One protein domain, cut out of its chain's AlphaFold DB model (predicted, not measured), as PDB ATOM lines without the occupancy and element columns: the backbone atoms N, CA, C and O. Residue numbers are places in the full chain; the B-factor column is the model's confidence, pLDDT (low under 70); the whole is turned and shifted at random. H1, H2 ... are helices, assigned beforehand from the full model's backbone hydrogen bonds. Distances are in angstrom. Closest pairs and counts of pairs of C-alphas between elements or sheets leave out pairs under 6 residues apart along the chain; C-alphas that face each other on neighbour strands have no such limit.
ATOM      1  N   GLN A 188     175.193 161.967 278.191       92.12
ATOM      2  CA  GLN A 188     176.631 161.998 278.486       92.12
ATOM      3  C   GLN A 188     177.350 160.713 278.061       92.12
ATOM      4  O   GLN A 188     178.433 160.773 277.487       92.12
ATOM      5  N   ILE A 189     176.766 159.547 278.364       92.69
ATOM      6  CA  ILE A 189     177.423 158.238 278.179       92.69
ATOM      7  C   ILE A 189     176.767 157.359 277.102       92.69
ATOM      8  O   ILE A 189     177.232 156.246 276.846       92.69
ATOM      9  N   GLY A 190     175.693 157.837 276.465       93.94
ATOM     10  CA  GLY A 190     174.873 157.044 275.552       93.94
ATOM     11  C   GLY A 190     174.002 156.000 276.262       93.94
ATOM     12  O   GLY A 190     173.993 155.870 277.488       93.94
ATOM     13  N   PHE A 191     173.236 155.243 275.482       93.88
ATOM     14  CA  PHE A 191     172.464 154.104 275.985       93.88
ATOM     15  C   PHE A 191     173.368 152.885 276.219       93.88
ATOM     16  O   PHE A 191     174.406 152.739 275.573       93.88
ATOM     17  N   ASN A 192     172.971 151.971 277.113       91.94
ATOM     18  CA  ASN A 192     173.685 150.702 277.313       91.94
ATOM     19  C   ASN A 192     173.333 149.672 276.223       91.94
ATOM     20  O   ASN A 192     172.835 148.585 276.501       91.94
ATOM     21  N   THR A 193     173.537 150.061 274.970       93.38
ATOM     22  CA  THR A 193     173.324 149.255 273.766       93.38
ATOM     23  C   THR A 193     174.633 149.171 272.979       93.38
ATOM     24  O   THR A 193     175.492 150.047 273.148       93.38
ATOM     25  N   PRO A 194     174.813 148.166 272.100       91.25
ATOM     26  CA  PRO A 194     175.993 148.087 271.239       91.25
ATOM     27  C   PRO A 194     176.232 149.369 270.428       91.25
ATOM     28  O   PRO A 194     177.368 149.818 270.303       91.25
ATOM     29  N   SER A 195     175.164 150.011 269.942       91.00
ATOM     30  CA  SER A 195     175.245 151.268 269.183       91.00
ATOM     31  C   SER A 195     175.348 152.543 270.031       91.00
ATOM     32  O   SER A 195     175.476 153.633 269.469       91.00
ATOM     33  N   LYS A 196     175.236 152.445 271.364       93.69
ATOM     34  CA  LYS A 196     175.081 153.574 272.303       93.69
ATOM     35  C   LYS A 196     173.868 154.477 272.039       93.69
ATOM     36  O   LYS A 196     173.747 155.546 272.638       93.69
ATOM     37  N   LYS A 197     172.936 154.038 271.191       92.62
ATOM     38  CA  LYS A 197     171.695 154.739 270.833       92.62
ATOM     39  C   LYS A 197     170.468 153.966 271.304       92.62
ATOM     40  O   LYS A 197     170.553 152.799 271.689       92.62
ATOM     41  N   PHE A 198     169.314 154.622 271.246       93.56
ATOM     42  CA  PHE A 198     168.038 153.937 271.384       93.56
ATOM     43  C   PHE A 198     167.795 153.063 270.144       93.56
ATOM     44  O   PHE A 198     167.671 153.576 269.031       93.56
ATOM     45  N   GLU A 199     167.779 151.744 270.329       94.00
ATOM     46  CA  GLU A 199     167.654 150.767 269.245       94.00
ATOM     47  C   GLU A 199     166.184 150.395 269.015       94.00
ATOM     48  O   GLU A 199     165.633 149.567 269.733       94.00
ATOM     49  N   PHE A 200     165.555 150.974 267.984       93.81
ATOM     50  CA  PHE A 200     164.275 150.463 267.464       93.81
ATOM     51  C   PHE A 200     164.435 149.065 266.856       93.81
ATOM     52  O   PHE A 200     163.540 148.236 266.959       93.81
ATOM     53  N   TYR A 201     165.593 148.825 266.240       94.44
ATOM     54  CA  TYR A 201     166.044 147.538 265.731       94.44
ATOM     55  C   TYR A 201     167.149 147.025 266.649       94.44
ATOM     56  O   TYR A 201     168.224 147.627 266.696       94.44
ATOM     57  N   SER A 202     166.900 145.933 267.374       95.31
ATOM     58  CA  SER A 202     167.881 145.407 268.323       95.31
ATOM     59  C   SER A 202     168.945 144.556 267.628       95.31
ATOM     60  O   SER A 202     168.695 143.429 267.191       95.31
ATOM     61  N   THR A 203     170.168 145.076 267.576       93.06
ATOM     62  CA  THR A 203     171.323 144.373 266.992       93.06
ATOM     63  C   THR A 203     171.710 143.131 267.795       93.06
ATOM     64  O   THR A 203     172.058 142.100 267.219       93.06
ATOM     65  N   LEU A 204     171.570 143.207 269.121       93.19
ATOM     66  CA  LEU A 204     171.801 142.101 270.047       93.19
ATOM     67  C   LEU A 204     170.802 140.956 269.832       93.19
ATOM     68  O   LEU A 204     171.189 139.796 269.746       93.19
ATOM     69  N   ILE A 205     169.509 141.263 269.718       93.44
ATOM     70  CA  ILE A 205     168.484 140.235 269.490       93.44
ATOM     71  C   ILE A 205     168.696 139.575 268.121       93.44
ATOM     72  O   ILE A 205     168.585 138.351 268.008       93.44
ATOM     73  N   LYS A 206     169.093 140.356 267.102       94.00
ATOM     74  CA  LYS A 206     169.429 139.804 265.785       94.00
ATOM     75  C   LYS A 206     170.606 138.836 265.840       94.00
ATOM     76  O   LYS A 206     170.539 137.785 265.205       94.00
ATOM     77  N   SER A 207     171.678 139.180 266.556       94.12
ATOM     78  CA  SER A 207     172.869 138.324 266.648       94.12
ATOM     79  C   SER A 207     172.592 137.016 267.391       94.12
ATOM     80  O   SER A 207     173.184 135.993 267.063       94.12
ATOM     81  N   LEU A 208     171.624 137.020 268.314       95.00
ATOM     82  CA  LEU A 208     171.096 135.822 268.969       95.00
ATOM     83  C   LEU A 208     170.149 134.992 268.076       95.00
ATOM     84  O   LEU A 208     169.649 133.959 268.515       95.00
ATOM     85  N   GLY A 209     169.897 135.420 266.833       95.19
ATOM     86  CA  GLY A 209     169.065 134.703 265.863       95.19
ATOM     87  C   GLY A 209     167.561 134.953 265.996       95.19
ATOM     88  O   GLY A 209     166.773 134.283 265.330       95.19
ATOM     89  N   PHE A 210     167.148 135.908 266.827       94.31
ATOM     90  CA  PHE A 210     165.746 136.275 267.009       94.31
ATOM     91  C   PHE A 210     165.334 137.432 266.086       94.31
ATOM     92  O   PHE A 210     166.168 138.066 265.431       94.31
ATOM     93  N   ASP A 211     164.028 137.699 266.026       93.44
ATOM     94  CA  ASP A 211     163.496 138.860 265.315       93.44
ATOM     95  C   ASP A 211     163.872 140.152 266.066       93.44
ATOM     96  O   ASP A 211     163.492 140.310 267.228       93.44
ATOM     97  N   PRO A 212     164.639 141.066 265.448       94.88
ATOM     98  CA  PRO A 212     165.103 142.299 266.081       94.88
ATOM     99  C   PRO A 212     164.022 143.361 266.281       94.88
ATOM    100  O   PRO A 212     164.314 144.381 266.913       94.88
ATOM    101  N   LEU A 213     162.825 143.166 265.723       95.56
ATOM    102  CA  LEU A 213     161.695 144.076 265.870       95.56
ATOM    103  C   LEU A 213     160.578 143.439 266.707       95.56
ATOM    104  O   LEU A 213     160.324 142.237 266.602       95.56
ATOM    105  N   PRO A 214     159.867 144.240 267.520       91.81
ATOM    106  CA  PRO A 214     158.684 143.755 268.204       91.81
ATOM    107  C   PRO A 214     157.579 143.478 267.181       91.81
ATOM    108  O   PRO A 214     157.215 144.345 266.387       91.81
ATOM    109  N   HIS A 215     157.004 142.282 267.238       88.25
ATOM    110  CA  HIS A 215     155.807 141.926 266.487       88.25
ATOM    111  C   HIS A 215     154.780 141.282 267.415       88.25
ATOM    112  O   HIS A 215     155.122 140.591 268.377       88.25
ATOM    113  N   ALA A 216     153.502 141.510 267.122       88.50
ATOM    114  CA  ALA A 216     152.432 140.806 267.806       88.50
ATOM    115  C   ALA A 216     152.426 139.345 267.339       88.50
ATOM    116  O   ALA A 216     152.319 139.066 266.145       88.50
ATOM    117  N   LYS A 217     152.528 138.412 268.286       86.62
ATOM    118  CA  LYS A 217     152.341 136.986 268.037       86.62
ATOM    119  C   LYS A 217     151.239 136.481 268.949       86.62
ATOM    120  O   LYS A 217     151.333 136.630 270.164       86.62
ATOM    121  N   ILE A 218     150.213 135.886 268.356       86.62
ATOM    122  CA  ILE A 218     149.173 135.194 269.112       86.62
ATOM    123  C   ILE A 218     149.788 133.876 269.609       86.62
ATOM    124  O   ILE A 218     150.348 133.138 268.788       86.62
ATOM    125  N   PRO A 219     149.763 133.589 270.922       84.94
ATOM    126  CA  PRO A 219     150.218 132.303 271.437       84.94
ATOM    127  C   PRO A 219     149.449 131.156 270.779       84.94
ATOM    128  O   PRO A 219     148.240 131.244 270.573       84.94
ATOM    129  N   SER A 220     150.164 130.097 270.401       83.81
ATOM    130  CA  SER A 220     149.595 128.983 269.633       83.81
ATOM    131  C   SER A 220     148.482 128.256 270.379       83.81
ATOM    132  O   SER A 220     147.597 127.702 269.738       83.81
ATOM    133  N   GLU A 221     148.509 128.285 271.711       81.62
ATOM    134  CA  GLU A 221     147.509 127.659 272.574       81.62
ATOM    135  C   GLU A 221     146.099 128.224 272.335       81.62
ATOM    136  O   GLU A 221     145.131 127.476 272.387       81.62
ATOM    137  N   TYR A 222     145.978 129.511 271.989       80.00
ATOM    138  CA  TYR A 222     144.687 130.150 271.689       80.00
ATOM    139  C   TYR A 222     144.151 129.840 270.290       80.00
ATOM    140  O   TYR A 222     143.002 130.147 269.978       80.00
ATOM    141  N   LEU A 223     144.995 129.295 269.415       83.81
ATOM    142  CA  LEU A 223     144.627 128.954 268.043       83.81
ATOM    143  C   LEU A 223     144.226 127.481 267.907       83.81
ATOM    144  O   LEU A 223     143.819 127.082 266.820       83.81
ATOM    145  N   ASP A 224     144.353 126.688 268.975       89.25
ATOM    146  CA  ASP A 224     144.037 125.262 268.996       89.25
ATOM    147  C   ASP A 224     142.553 125.038 269.368       89.25
ATOM    148  O   ASP A 224     142.173 125.227 270.529       89.25
ATOM    149  N   PRO A 225     141.692 124.625 268.414       88.88
ATOM    150  CA  PRO A 225     140.265 124.438 268.673       88.88
ATOM    151  C   PRO A 225     139.965 123.284 269.634       88.88
ATOM    152  O   PRO A 225     138.918 123.286 270.282       88.88
ATOM    153  N   GLU A 226     140.850 122.286 269.708       90.56
ATOM    154  CA  GLU A 226     140.692 121.157 270.622       90.56
ATOM    155  C   GLU A 226     141.007 121.602 272.050       90.56
ATOM    156  O   GLU A 226     140.198 121.377 272.953       90.56
ATOM    157  N   LEU A 227     142.108 122.341 272.233       88.88
ATOM    158  CA  LEU A 227     142.476 122.916 273.527       88.88
ATOM    159  C   LEU A 227     141.411 123.902 274.031       88.88
ATOM    160  O   LEU A 227     141.041 123.856 275.201       88.88
ATOM    161  N   ALA A 228     140.871 124.747 273.147       87.94
ATOM    162  CA  ALA A 228     139.809 125.696 273.484       87.94
ATOM    163  C   ALA A 228     138.500 125.001 273.905       87.94
ATOM    164  O   ALA A 228     137.746 125.532 274.720       87.94
ATOM    165  N   ARG A 229     138.217 123.802 273.376       90.19
ATOM    166  CA  ARG A 229     137.056 123.002 273.792       90.19
ATOM    167  C   ARG A 229     137.282 122.333 275.147       90.19
ATOM    168  O   ARG A 229     136.350 122.262 275.944       90.19
ATOM    169  N   GLU A 230     138.492 121.835 275.392       93.12
ATOM    170  CA  GLU A 230     138.876 121.186 276.651       93.12
ATOM    171  C   GLU A 230     138.998 122.193 277.810       93.12
ATOM    172  O   GLU A 230     138.574 121.905 278.931       93.12
ATOM    173  N   TYR A 231     139.501 123.400 277.535       89.50
ATOM    174  CA  TYR A 231     139.753 124.463 278.512       89.50
ATOM    175  C   TYR A 231     139.046 125.782 278.134       89.50
ATOM    176  O   TYR A 231     139.708 126.781 277.872       89.50
TER     177      TYR A 231
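Overview. This is residues 188 to 231 of the 234 residues of the protein "Molybdopterin domain-containing protein" of Candidatus Bathyarchaeota archaeon (UniProt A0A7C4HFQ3). There is little regular structure: a loosely looped part, residues 188 to 214, holds H1, and from it a long arm, residues 215 to 231, sticks out with H2 and H3 toward its end. The printed part has 44 residues, with three named helices in the order H1, H2, H3 and no named strand; the class is all helix, though named elements hold only 15 residues. It is extended, with a radius of gyration of the C-alphas of 17.6 A and spans of 55 by 20 by 12 A.

Along the chain. H3, residues 225 to 230, is the longest helix at 8.7 A and ends at C-alpha 230 (138.876, 121.186, 276.651). H2 is residues 220 to 223, 5.2 A. H1, residues 203 to 207, 6.3 A, begins at C-alpha 203 (171.323, 144.373, 266.992).

Arrangement. H3 and H2 only just touch, only at the corner by their tight link, with 3 pairs of C-alphas within 8 A; the closest C-alphas, of Ala 228 and Tyr 222, are 6.8 A apart. H1 is apart from both. In H1 and H3 every O i to N i+4 pair is within hydrogen-bond range; H2 is too short for one.

Size, cuts and confidence. The C-alphas farthest apart, of Gln 188 and Arg 229, are 55.8 A apart. The link from H1 to H2 is long, 12 residues. The printed part has no cut, and no printed residue is under 70 in pLDDT.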